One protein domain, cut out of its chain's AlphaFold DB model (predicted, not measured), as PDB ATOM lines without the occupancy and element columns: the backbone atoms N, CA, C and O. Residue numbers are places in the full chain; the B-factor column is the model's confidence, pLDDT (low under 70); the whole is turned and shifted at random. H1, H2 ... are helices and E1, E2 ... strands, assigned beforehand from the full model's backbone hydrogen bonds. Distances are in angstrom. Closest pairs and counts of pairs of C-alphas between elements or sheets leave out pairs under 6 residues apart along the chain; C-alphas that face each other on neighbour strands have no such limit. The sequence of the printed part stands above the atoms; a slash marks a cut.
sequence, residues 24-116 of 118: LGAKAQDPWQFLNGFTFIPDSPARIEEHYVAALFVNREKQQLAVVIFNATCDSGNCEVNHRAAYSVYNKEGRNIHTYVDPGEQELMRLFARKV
ATOM      1  N   LEU A  24     128.747 141.726 130.245       51.69
ATOM      2  CA  LEU A  24     129.188 143.063 129.895       51.69
ATOM      3  C   LEU A  24     130.179 143.470 130.986       51.69
ATOM      4  O   LEU A  24     129.988 144.431 131.721       51.69
ATOM      5  N   GLY A  25     131.275 142.718 131.089       50.94
ATOM      6  CA  GLY A  25     132.552 143.274 131.451       50.94
ATOM      7  C   GLY A  25     132.885 144.225 130.322       50.94
ATOM      8  O   GLY A  25     133.627 143.878 129.405       50.94
ATOM      9  N   ALA A  26     132.273 145.411 130.352       56.41
ATOM     10  CA  ALA A  26     132.851 146.571 129.720       56.41
ATOM     11  C   ALA A  26     134.283 146.592 130.245       56.41
ATOM     12  O   ALA A  26     134.503 146.855 131.428       56.41
ATOM     13  N   LYS A  27     135.242 146.157 129.418       52.75
ATOM     14  CA  LYS A  27     136.653 146.298 129.749       52.75
ATOM     15  C   LYS A  27     136.806 147.777 130.046       52.75
ATOM     16  O   LYS A  27     136.602 148.582 129.139       52.75
ATOM     17  N   ALA A  28     137.047 148.113 131.311       64.88
ATOM     18  CA  ALA A  28     137.320 149.479 131.701       64.88
ATOM     19  C   ALA A  28     138.424 149.957 130.760       64.88
ATOM     20  O   ALA A  28     139.485 149.333 130.678       64.88
ATOM     21  N   GLN A  29     138.095 150.947 129.933       77.88
ATOM     22  CA  GLN A  29     139.027 151.481 128.957       77.88
ATOM     23  C   GLN A  29     140.261 151.936 129.735       77.88
ATOM     24  O   GLN A  29     140.111 152.629 130.740       77.88
ATOM     25  N   ASP A  30     141.452 151.504 129.313       89.12
ATOM     26  CA  ASP A  30     142.693 151.905 129.974       89.12
ATOM     27  C   ASP A  30     142.758 153.447 129.989       89.12
ATOM     28  O   ASP A  30     142.809 154.058 128.914       89.12
ATOM     29  N   PRO A  31     142.725 154.090 131.173       91.88
ATOM     30  CA  PRO A  31     142.635 155.543 131.289       91.88
ATOM     31  C   PRO A  31     143.836 156.254 130.660       91.88
ATOM     32  O   PRO A  31     143.737 157.420 130.277       91.88
ATOM     33  N   TRP A  32     144.959 155.554 130.487       94.75
ATOM     34  CA  TRP A  32     146.147 156.091 129.835       94.75
ATOM     35  C   TRP A  32     145.994 156.242 128.317       94.75
ATOM     36  O   TRP A  32     146.733 157.020 127.714       94.75
ATOM     37  N   GLN A  33     145.012 155.579 127.693       95.00
ATOM     38  CA  GLN A  33     144.726 155.724 126.258       95.00
ATOM     39  C   GLN A  33     144.284 157.141 125.877       95.00
ATOM     40  O   GLN A  33     144.386 157.517 124.708       95.00
ATOM     41  N   PHE A  34     143.837 157.957 126.839       94.56
ATOM     42  CA  PHE A  34     143.534 159.369 126.593       94.56
ATOM     43  C   PHE A  34     144.761 160.142 126.083       94.56
ATOM     44  O   PHE A  34     144.630 161.066 125.281       94.56
ATOM     45  N   LEU A  35     145.963 159.730 126.503       96.81
ATOM     46  CA  LEU A  35     147.229 160.339 126.100       96.81
ATOM     47  C   LEU A  35     147.731 159.849 124.727       96.81
ATOM     48  O   LEU A  35     148.818 160.229 124.296       96.81
ATOM     49  N   ASN A  36     146.957 159.046 123.993       96.25
ATOM     50  CA  ASN A  36     147.328 158.653 122.635       96.25
ATOM     51  C   ASN A  36     147.435 159.882 121.711       96.25
ATOM     52  O   ASN A  36     146.549 160.740 121.663       96.25
ATOM     53  N   GLY A  37     148.538 159.964 120.962       96.75
ATOM     54  CA  GLY A  37     148.855 161.102 120.090       96.75
ATOM     55  C   GLY A  37     149.465 162.307 120.814       96.75
ATOM     56  O   GLY A  37     149.733 163.327 120.181       96.75
ATOM     57  N   PHE A  38     149.698 162.213 122.125       98.38
ATOM     58  CA  PHE A  38     150.532 163.177 122.829       98.38
ATOM     59  C   PHE A  38     152.012 162.853 122.619       98.38
ATOM     60  O   PHE A  38     152.427 161.697 122.596       98.38
ATOM     61  N   THR A  39     152.814 163.901 122.481       98.31
ATOM     62  CA  THR A  39     154.264 163.823 122.282       98.31
ATOM     63  C   THR A  39     154.970 164.549 123.412       98.31
ATOM     64  O   THR A  39     154.530 165.618 123.828       98.31
ATOM     65  N   PHE A  40     156.035 163.951 123.937       97.75
ATOM     66  CA  PHE A  40     156.831 164.533 125.014       97.75
ATOM     67  C   PHE A  40     157.465 165.861 124.580       97.75
ATOM     68  O   PHE A  40     157.944 165.983 123.451       97.75
ATOM     69  N   ILE A  41     157.470 166.845 125.481       97.75
ATOM     70  CA  ILE A  41     158.184 168.110 125.301       97.75
ATOM     71  C   ILE A  41     159.554 167.989 125.990       97.75
ATOM     72  O   ILE A  41     159.587 167.848 127.216       97.75
ATOM     73  N   PRO A  42     160.675 168.059 125.246       95.69
ATOM     74  CA  PRO A  42     162.018 168.082 125.828       95.69
ATOM     75  C   PRO A  42     162.181 169.197 126.865       95.69
ATOM     76  O   PRO A  42     161.489 170.211 126.795       95.69
ATOM     77  N   ASP A  43     163.069 168.986 127.836       94.25
ATOM     78  CA  ASP A  43     163.416 169.955 128.892       94.25
ATOM     79  C   ASP A  43     162.248 170.397 129.800       94.25
ATOM     80  O   ASP A  43     162.399 171.273 130.645       94.25
ATOM     81  N   SER A  44     161.079 169.768 129.657       96.25
ATOM     82  CA  SER A  44     159.919 169.962 130.529       96.25
ATOM     83  C   SER A  44     159.891 169.160 131.840       96.25
ATOM     84  O   SER A  44     159.097 169.542 132.703       96.25
ATOM     85  N   PRO A  45     160.659 168.062 132.029       94.94
ATOM     86  CA  PRO A  45     160.653 167.347 133.296       94.94
ATOM     87  C   PRO A  45     161.066 168.238 134.468       94.94
ATOM     88  O   PRO A  45     162.120 168.869 134.442       94.94
ATOM     89  N   ALA A  46     160.260 168.240 135.522       93.69
ATOM     90  CA  ALA A  46     160.540 168.939 136.764       93.69
ATOM     91  C   ALA A  46     160.151 168.059 137.952       93.69
ATOM     92  O   ALA A  46     159.064 167.475 137.981       93.69
ATOM     93  N   ARG A  47     161.028 167.977 138.955       92.31
ATOM     94  CA  ARG A  47     160.691 167.360 140.240       92.31
ATOM     95  C   ARG A  47     159.650 168.233 140.938       92.31
ATOM     96  O   ARG A  47     159.884 169.425 141.118       92.31
ATOM     97  N   ILE A  48     158.513 167.644 141.295       89.88
ATOM     98  CA  ILE A  48     157.410 168.362 141.952       89.88
ATOM     99  C   ILE A  48     157.285 168.008 143.432       89.88
ATOM    100  O   ILE A  48     156.809 168.835 144.195       89.88
ATOM    101  N   GLU A  49     157.732 166.815 143.826       88.06
ATOM    102  CA  GLU A  49     157.754 166.327 145.209       88.06
ATOM    103  C   GLU A  49     158.918 165.339 145.396       88.06
ATOM    104  O   GLU A  49     159.670 165.055 144.455       88.06
ATOM    105  N   GLU A  50     159.082 164.793 146.606       87.81
ATOM    106  CA  GLU A  50     160.179 163.870 146.918       87.81
ATOM    107  C   GLU A  50     160.228 162.668 145.960       87.81
ATOM    108  O   GLU A  50     161.309 162.336 145.467       87.81
ATOM    109  N   HIS A  51     159.064 162.097 145.637       91.19
ATOM    110  CA  HIS A  51     158.914 160.878 144.833       91.19
ATOM    111  C   HIS A  51     158.154 161.092 143.518       91.19
ATOM    112  O   HIS A  51     157.657 160.130 142.929       91.19
ATOM    113  N   TYR A  52     158.031 162.341 143.055       93.69
ATOM    114  CA  TYR A  52     157.277 162.646 141.842       93.69
ATOM    115  C   TYR A  52     157.992 163.627 140.917       93.69
ATOM    116  O   TYR A  52     158.498 164.677 141.327       93.69
ATOM    117  N   VAL A  53     157.945 163.306 139.627       95.19
ATOM    118  CA  VAL A  53     158.400 164.161 138.526       95.19
ATOM    119  C   VAL A  53     157.217 164.421 137.604       95.19
ATOM    120  O   VAL A  53     156.502 163.495 137.228       95.19
ATOM    121  N   ALA A  54     157.001 165.676 137.226       96.50
ATOM    122  CA  ALA A  54     156.037 166.048 136.199       96.50
ATOM    123  C   ALA A  54     156.757 166.325 134.881       96.50
ATOM    124  O   ALA A  54     157.851 166.877 134.882       96.50
ATOM    125  N   ALA A  55     156.124 166.000 133.761       97.69
ATOM    126  CA  ALA A  55     156.583 166.383 132.435       97.69
ATOM    127  C   ALA A  55     155.414 166.846 131.566       97.69
ATOM    128  O   ALA A  55     154.260 166.454 131.774       97.69
ATOM    129  N   LEU A  56     155.725 167.675 130.571       98.31
ATOM    130  CA  LEU A  56     154.746 168.189 129.627       98.31
ATOM    131  C   LEU A  56     154.715 167.351 128.356       98.31
ATOM    132  O   LEU A  56     155.737 166.926 127.816       98.31
ATOM    133  N   PHE A  57     153.504 167.166 127.851       98.50
ATOM    134  CA  PHE A  57     153.236 166.496 126.596       98.50
ATOM    135  C   PHE A  57     152.249 167.321 125.775       98.50
ATOM    136  O   PHE A  57     151.339 167.939 126.321       98.50
ATOM    137  N   VAL A  58     152.382 167.307 124.453       98.44
ATOM    138  CA  VAL A  58     151.525 168.071 123.542       98.44
ATOM    139  C   VAL A  58     150.873 167.172 122.504       98.44
ATOM    140  O   VAL A  58     151.533 166.341 121.879       98.44
ATOM    141  N   ASN A  59     149.579 167.383 122.277       98.38
ATOM    142  CA  ASN A  59     148.874 166.900 121.099       98.38
ATOM    143  C   ASN A  59     148.562 168.109 120.205       98.38
ATOM    144  O   ASN A  59     147.639 168.882 120.475       98.38
ATOM    145  N   ARG A  60     149.373 168.302 119.157       97.38
ATOM    146  CA  ARG A  60     149.274 169.476 118.272       97.38
ATOM    147  C   ARG A  60     148.006 169.462 117.424       97.38
ATOM    148  O   ARG A  60     147.416 170.517 117.228       97.38
ATOM    149  N   GLU A  61     147.569 168.285 116.978       97.69
ATOM    150  CA  GLU A  61     146.355 168.121 116.166       97.69
ATOM    151  C   GLU A  61     145.110 168.571 116.930       97.69
ATOM    152  O   GLU A  61     144.264 169.284 116.395       97.69
ATOM    153  N   LYS A  62     145.023 168.199 118.211       97.56
ATOM    154  CA  LYS A  62     143.900 168.557 119.086       97.56
ATOM    155  C   LYS A  62     144.085 169.889 119.814       97.56
ATOM    156  O   LYS A  62     143.178 170.302 120.530       97.56
ATOM    157  N   GLN A  63     145.238 170.546 119.657       97.75
ATOM    158  CA  GLN A  63     145.628 171.746 120.408       97.75
ATOM    159  C   GLN A  63     145.488 171.554 121.930       97.75
ATOM    160  O   GLN A  63     144.875 172.366 122.625       97.75
ATOM    161  N   GLN A  64     146.021 170.441 122.441       98.44
ATOM    162  CA  GLN A  64     145.949 170.060 123.853       98.44
ATOM    163  C   GLN A  64     147.342 169.941 124.469       98.44
ATOM    164  O   GLN A  64     148.281 169.463 123.827       98.44
ATOM    165  N   LEU A  65     147.445 170.318 125.740       98.38
ATOM    166  CA  LEU A  65     148.625 170.121 126.578       98.38
ATOM    167  C   LEU A  65     148.269 169.143 127.696       98.38
ATOM    168  O   LEU A  65     147.207 169.261 128.297       98.38
ATOM    169  N   ALA A  66     149.146 168.197 127.998       98.50
ATOM    170  CA  ALA A  66     149.022 167.325 129.151       98.50
ATOM    171  C   ALA A  66     150.204 167.533 130.095       98.50
ATOM    172  O   ALA A  66     151.353 167.593 129.659       98.50
ATOM    173  N   VAL A  67     149.910 167.610 131.387       98.06
ATOM    174  CA  VAL A  67     150.888 167.421 132.457       98.06
ATOM    175  C   VAL A  67     150.766 165.969 132.887       98.06
ATOM    176  O   VAL A  67     149.686 165.555 133.307       98.06
ATOM    177  N   VAL A  68     151.842 165.198 132.771       97.88
ATOM    178  CA  VAL A  68     151.892 163.805 133.228       97.88
ATOM    179  C   VAL A  68     152.826 163.738 134.424       97.88
ATOM    180  O   VAL A  68     153.961 164.204 134.348       97.88
ATOM    181  N   ILE A  69     152.332 163.187 135.525       97.25
ATOM    182  CA  ILE A  69     153.078 162.978 136.761       97.25
ATOM    183  C   ILE A  69     153.500 161.520 136.805       97.25
ATOM    184  O   ILE A  69     152.694 160.615 136.577       97.25
ATOM    185  N   PHE A  70     154.763 161.305 137.129       96.44
ATOM    186  CA  PHE A  70     155.367 160.000 137.279       96.44
ATOM    187  C   PHE A  70     155.852 159.830 138.706       96.44
ATOM    188  O   PHE A  70     156.419 160.762 139.278       96.44
ATOM    189  N   ASN A  71     155.662 158.633 139.250       95.50
ATOM    190  CA  ASN A  71     156.415 158.207 140.414       95.50
ATOM    191  C   ASN A  71     157.890 158.076 140.011       95.50
ATOM    192  O   ASN A  71     158.200 157.569 138.927       95.50
ATOM    193  N   ALA A  72     158.784 158.560 140.862       94.81
ATOM    194  CA  ALA A  72     160.208 158.556 140.603       94.81
ATOM    195  C   ALA A  72     161.016 158.315 141.878       94.81
ATOM    196  O   ALA A  72     160.649 158.758 142.968       94.81
ATOM    197  N   THR A  73     162.164 157.669 141.711       93.94
ATOM    198  CA  THR A  73     163.191 157.547 142.743       93.94
ATOM    199  C   THR A  73     164.286 158.559 142.432       93.94
ATOM    200  O   THR A  73     164.948 158.447 141.403       93.94
ATOM    201  N   CYS A  74     164.462 159.564 143.289       88.56
ATOM    202  CA  CYS A  74     165.439 160.631 143.070       88.56
ATOM    203  C   CYS A  74     166.621 160.533 144.042       88.56
ATOM    204  O   CYS A  74     166.418 160.386 145.247       88.56
ATOM    205  N   ASP A  75     167.840 160.682 143.525       88.06
ATOM    206  CA  ASP A  75     169.085 160.792 144.284       88.06
ATOM    207  C   ASP A  75     169.681 162.214 144.184       88.06
ATOM    208  O   ASP A  75     168.979 163.180 143.868       88.06
ATOM    209  N   SER A  76     170.968 162.374 144.513       78.50
ATOM    210  CA  SER A  76     171.711 163.641 144.496       78.50
ATOM    211  C   SER A  76     171.977 164.183 143.080       78.50
ATOM    212  O   SER A  76     173.113 164.503 142.734       78.50
ATOM    213  N   GLY A  77     170.933 164.292 142.260       76.44
ATOM    214  CA  GLY A  77     170.961 164.950 140.956       76.44
ATOM    215  C   GLY A  77     170.175 164.231 139.867       76.44
ATOM    216  O   GLY A  77     169.843 164.866 138.870       76.44
ATOM    217  N   ASN A  78     169.841 162.952 140.050       85.44
ATOM    218  CA  ASN A  78     169.116 162.165 139.061       85.44
ATOM    219  C   ASN A  78     167.777 161.683 139.617       85.44
ATOM    220  O   ASN A  78     167.624 161.456 140.814       85.44
ATOM    221  N   CYS A  79     166.800 161.513 138.731       89.56
ATOM    222  CA  CYS A  79     165.529 160.876 139.051       89.56
ATOM    223  C   CYS A  79     165.285 159.746 138.057       89.56
ATOM    224  O   CYS A  79     165.216 159.980 136.849       89.56
ATOM    225  N   GLU A  80     165.135 158.530 138.566       93.50
ATOM    226  CA  GLU A  80     164.671 157.388 137.794       93.50
ATOM    227  C   GLU A  80     163.142 157.375 137.802       93.50
ATOM    228  O   GLU A  80     162.514 157.387 138.859       93.50
ATOM    229  N   VAL A  81     162.538 157.397 136.615       93.19
ATOM    230  CA  VAL A  81     161.083 157.366 136.451       93.19
ATOM    231  C   VAL A  81     160.600 155.918 136.509       93.19
ATOM    232  O   VAL A  81     160.992 155.109 135.673       93.19
ATOM    233  N   ASN A  82     159.705 155.621 137.450       92.56
ATOM    234  CA  ASN A  82     159.202 154.271 137.694       92.56
ATOM    235  C   ASN A  82     157.946 153.986 136.854       92.56
ATOM    236  O   ASN A  82     157.961 153.191 135.915       92.56
ATOM    237  N   HIS A  83     156.838 154.663 137.164       93.81
ATOM    238  CA  HIS A  83     155.560 154.490 136.472       93.81
ATOM    239  C   HIS A  83     154.757 155.788 136.430       93.81
ATOM    240  O   HIS A  83     155.017 156.749 137.155       93.81
ATOM    241  N   ARG A  84     153.763 155.830 135.538       95.81
ATOM    242  CA  ARG A  84     152.846 156.968 135.423       95.81
ATOM    243  C   ARG A  84     151.872 156.949 136.598       95.81
ATOM    244  O   ARG A  84     151.215 155.940 136.819       95.81
ATOM    245  N   ALA A  85     151.772 158.068 137.302       96.50
ATOM    246  CA  ALA A  85     151.024 158.196 138.546       96.50
ATOM    247  C   ALA A  85     149.747 159.038 138.375       96.50
ATOM    248  O   ALA A  85     148.706 158.731 138.951       96.50
ATOM    249  N   ALA A  86     149.787 160.086 137.547       96.88
ATOM    250  CA  ALA A  86     148.612 160.895 137.223       96.88
ATOM    251  C   ALA A  86     148.787 161.659 135.906       96.88
ATOM    252  O   ALA A  86     149.895 161.779 135.381       96.88
ATOM    253  N   TYR A  87     147.703 162.235 135.391       97.31
ATOM    254  CA  TYR A  87     147.779 163.282 134.380       97.31
ATOM    255  C   TYR A  87     146.615 164.273 134.468       97.31
ATOM    256  O   TYR A  87     145.521 163.952 134.932       97.31
ATOM    257  N   SER A  88     146.840 165.465 133.924       97.19
ATOM    258  CA  SER A  88     145.805 166.457 133.630       97.19
ATOM    259  C   SER A  88     145.985 166.996 132.218       97.19
ATOM    260  O   SER A  88     147.099 167.327 131.820       97.19
ATOM    261  N   VAL A  89     144.892 167.102 131.465       98.06
ATOM    262  CA  VAL A  89     144.875 167.603 130.087       98.06
ATOM    263  C   VAL A  89     144.129 168.925 130.031       98.06
ATOM    264  O   VAL A  89     143.031 169.064 130.572       98.06
ATOM    265  N   TYR A  90     144.715 169.872 129.316       98.06
ATOM    266  CA  TYR A  90     144.246 171.232 129.132       98.06
ATOM    267  C   TYR A  90     143.987 171.490 127.649       98.06
ATOM    268  O   TYR A  90     144.758 171.059 126.786       98.06
ATOM    269  N   ASN A  91     142.892 172.182 127.343       97.62
ATOM    270  CA  ASN A  91     142.611 172.650 125.987       97.62
ATOM    271  C   ASN A  91     143.357 173.963 125.677       97.62
ATOM    272  O   ASN A  91     144.050 174.515 126.531       97.62
ATOM    273  N   LYS A  92     143.201 174.482 124.455       96.94
ATOM    274  CA  LYS A  92     143.850 175.725 124.004       96.94
ATOM    275  C   LYS A  92     143.459 176.975 124.807       96.94
ATOM    276  O   LYS A  92     144.209 177.941 124.814       96.94
ATOM    277  N   GLU A  93     142.311 176.957 125.485       97.56
ATOM    278  CA  GLU A  93     141.884 178.018 126.406       97.56
ATOM    279  C   GLU A  93     142.481 177.864 127.819       97.56
ATOM    280  O   GLU A  93     142.163 178.648 128.709       97.56
ATOM    281  N   GLY A  94     143.316 176.845 128.055       94.44
ATOM    282  CA  GLY A  94     143.911 176.559 129.361       94.44
ATOM    283  C   GLY A  94     142.958 175.888 130.355       94.44
ATOM    284  O   GLY A  94     143.295 175.744 131.529       94.44
ATOM    285  N   ARG A  95     141.771 175.444 129.922       97.00
ATOM    286  CA  ARG A  95     140.805 174.745 130.781       97.00
ATOM    287  C   ARG A  95     141.174 173.272 130.903       97.00
ATOM    288  O   ARG A  95     141.370 172.602 129.890       97.00
ATOM    289  N   ASN A  96     141.190 172.757 132.133       95.88
ATOM    290  CA  ASN A  96     141.322 171.324 132.392       95.88
ATOM    291  C   ASN A  96     140.079 170.590 131.859       95.88
ATOM    292  O   ASN A  96     138.956 170.895 132.258       95.88
ATOM    293  N   ILE A  97     140.281 169.667 130.922       96.06
ATOM    294  CA  ILE A  97     139.212 168.893 130.274       96.06
ATOM    295  C   ILE A  97     139.217 167.424 130.687       96.06
ATOM    296  O   ILE A  97     138.232 166.723 130.465       96.06
ATOM    297  N   HIS A  98     140.322 166.944 131.256       95.62
ATOM    298  CA  HIS A  98     140.420 165.583 131.751       95.62
ATOM    299  C   HIS A  98     141.516 165.473 132.802       95.62
ATOM    300  O   HIS A  98     142.578 166.078 132.668       95.62
ATOM    301  N   THR A  99     141.260 164.690 133.842       94.94
ATOM    302  CA  THR A  99     142.231 164.386 134.889       94.94
ATOM    303  C   THR A  99     142.046 162.945 135.317       94.94
ATOM    304  O   THR A  99     140.919 162.475 135.464       94.94
ATOM    305  N   TYR A 100     143.162 162.269 135.533       94.75
ATOM    306  CA  TYR A 100     143.207 160.914 136.046       94.75
ATOM    307  C   TYR A 100     144.349 160.800 137.049       94.75
ATOM    308  O   TYR A 100     145.423 161.363 136.843       94.75
ATOM    309  N   VAL A 101     144.109 160.058 138.121       95.44
ATOM    310  CA  VAL A 101     145.113 159.682 139.114       95.44
ATOM    311  C   VAL A 101     145.021 158.173 139.267       95.44
ATOM    312  O   VAL A 101     143.914 157.638 139.380       95.44
ATOM    313  N   ASP A 102     146.162 157.492 139.239       94.31
ATOM    314  CA  ASP A 102     146.207 156.056 139.471       94.31
ATOM    315  C   ASP A 102     145.680 155.750 140.891       94.31
ATOM    316  O   ASP A 102     146.108 156.392 141.854       94.31
ATOM    317  N   PRO A 103     144.740 154.801 141.066       91.00
ATOM    318  CA  PRO A 103     144.192 154.461 142.380       91.00
ATOM    319  C   PRO A 103     145.234 153.998 143.411       91.00
ATOM    320  O   PRO A 103     144.967 154.066 144.614       91.00
ATOM    321  N   GLY A 104     146.405 153.525 142.972       91.88
ATOM    322  CA  GLY A 104     147.537 153.213 143.843       91.88
ATOM    323  C   GLY A 104     148.192 154.453 144.466       91.88
ATOM    324  O   GLY A 104     148.810 154.357 145.523       91.88
ATOM    325  N   GLU A 105     147.995 155.633 143.877       91.38
ATOM    326  CA  GLU A 105     148.655 156.890 144.241       91.38
ATOM    327  C   GLU A 105     147.810 157.702 145.233       91.38
ATOM    328  O   GLU A 105     147.309 158.793 144.945       91.38
ATOM    329  N   GLN A 106     147.620 157.156 146.439       88.31
ATOM    330  CA  GLN A 106     146.747 157.756 147.462       88.31
ATOM    331  C   GLN A 106     147.143 159.183 147.857       88.31
ATOM    332  O   GLN A 106     146.275 160.000 148.179       88.31
ATOM    333  N   GLU A 107     148.439 159.489 147.848       87.00
ATOM    334  CA  GLU A 107     148.952 160.825 148.137       87.00
ATOM    335  C   GLU A 107     148.496 161.835 147.078       87.00
ATOM    336  O   GLU A 107     147.852 162.835 147.414       87.00
ATOM    337  N   LEU A 108     148.724 161.528 145.796       87.38
ATOM    338  CA  LEU A 108     148.258 162.360 144.689       87.38
ATOM    339  C   LEU A 108     146.736 162.491 144.696       87.38
ATOM    340  O   LEU A 108     146.225 163.599 144.542       87.38
ATOM    341  N   MET A 109     145.990 161.414 144.957       86.81
ATOM    342  CA  MET A 109     144.527 161.495 145.041       86.81
ATOM    343  C   MET A 109     144.067 162.534 146.073       86.81
ATOM    344  O   MET A 109     143.157 163.316 145.795       86.81
ATOM    345  N   ARG A 110     144.715 162.606 147.245       85.56
ATOM    346  CA  ARG A 110     144.399 163.616 148.272       85.56
ATOM    347  C   ARG A 110     144.743 165.031 147.814       85.56
ATOM    348  O   ARG A 110     143.966 165.952 148.070       85.56
ATOM    349  N   LEU A 111     145.883 165.211 147.150       80.00
ATOM    350  CA  LEU A 111     146.319 166.515 146.644       80.00
ATOM    351  C   LEU A 111     145.378 167.046 145.554       80.00
ATOM    352  O   LEU A 111     145.022 168.225 145.562       80.00
ATOM    353  N   PHE A 112     144.920 166.171 144.660       78.44
ATOM    354  CA  PHE A 112     143.986 166.527 143.594       78.44
ATOM    355  C   PHE A 112     142.562 166.756 144.117       78.44
ATOM    356  O   PHE A 112     141.912 167.710 143.694       78.44
ATOM    357  N   ALA A 113     142.093 165.964 145.090       73.81
ATOM    358  CA  ALA A 113     140.770 166.146 145.696       73.81
ATOM    359  C   ALA A 113     140.619 167.503 146.410       73.81
ATOM    360  O   ALA A 113     139.555 168.115 146.358       73.81
ATOM    361  N   ARG A 114     141.688 168.015 147.037       61.66
ATOM    362  CA  ARG A 114     141.663 169.323 147.718       61.66
ATOM    363  C   ARG A 114     141.494 170.508 146.766       61.66
ATOM    364  O   ARG A 114     140.957 171.526 147.180       61.66
ATOM    365  N   LYS A 115     141.910 170.390 145.500       54.22
ATOM    366  CA  LYS A 115     141.804 171.481 144.513       54.22
ATOM    367  C   LYS A 115     140.404 171.643 143.901       54.22
ATOM    368  O   LYS A 115     140.173 172.639 143.229       54.22
ATOM    369  N   VAL A 116     139.481 170.703 144.134       47.81
ATOM    370  CA  VAL A 116     138.078 170.774 143.662       47.81
ATOM    371  C   VAL A 116     137.164 171.491 144.674       47.81
ATOM    372  O   VAL A 116     136.023 171.814 144.361       47.81
TER     373      VAL A 116
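What this domain is: This is residues 24 to 116 of the 118 residues of an uncharacterized protein of Deltaproteobacteria bacterium GWA2_57_13 (UniProt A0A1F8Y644). What does one see first? After a free tail, residues 24 to 30, that sticks out, one strongly twisted, curled sheet of five strands, E1 to E5, makes the body, with short H1 on one face and H2 on the opposite face, over E4 and E5. How is it put together? The printed part has 93 residues, with two named helices and five named strands in the order H1 E1 E2 E3 E4 E5 H2; the class is mixed, helices and strands. The sheet runs E1, E2, E3, E4, E5, antiparallel throughout, as a meander, each strand the antiparallel neighbour of the one before. How large is it? It is compact, with a radius of gyration of the C-alphas of 14.0 A and spans of 45 by 33 by 25 A.

How they stand to each other: Where is the first helix? H1, residues 31 to 35, is on the sheet at a height of 8.3 A, and is only just over E4, residues 79 to 90, with 3 of its C-alphas. How do the strands pair? E1, residues 46 to 49, and E2, residues 52 to 59, form a hairpin, with N 46 and O 54 2.8 A apart, within hydrogen-bond range. E2 and E3, residues 64 to 74, form the next, with N 55 and O 68 at 2.9 A; E3 and E4 follow with N 67 and O 88 at 2.9 A. E4 and E5, residues 96 to 101, form the last, with N 87 and O 100 at 2.8 A. Where is the last helix? H2, residues 106 to 114, is on the opposite face from H1, at a height of 9.4 A, and runs along the strands, at 23 degrees to E4 on the local plane. Its closest C-alphas to E5 are Met 109 and Val 101, 6.2 A apart. What do the helix backbones show? In H2 every O i to N i+4 pair is within hydrogen-bond range; in H1 it is 0 of 1, beside 2 of 2 O i to N i+3 pairs.

Where its parts are: Where do the elements begin and end? H1 begins at C-alpha 31, (142.635, 155.543, 131.289), and H2 ends at C-alpha 114, (141.663, 169.323, 147.718). How long are they? H1 is 8.4 A, E1 9.3 A, E2 22.8 A, E3 28.9 A, E4 25.7 A, E5 14.0 A and H2 12.6 A. Which strands bend? E3 bends by 58 degrees at residue 71, and E4 by 89 degrees at residue 82.

The domain as a whole: How far does it reach? The two C-alphas farthest apart, of Leu 24 and Ser 76, are 49.4 A apart. Is it cut, and are links long? The printed part has no cut and no long link. Where is confidence low? Residues 24 to 28 and 114 to 116 have pLDDT under 70.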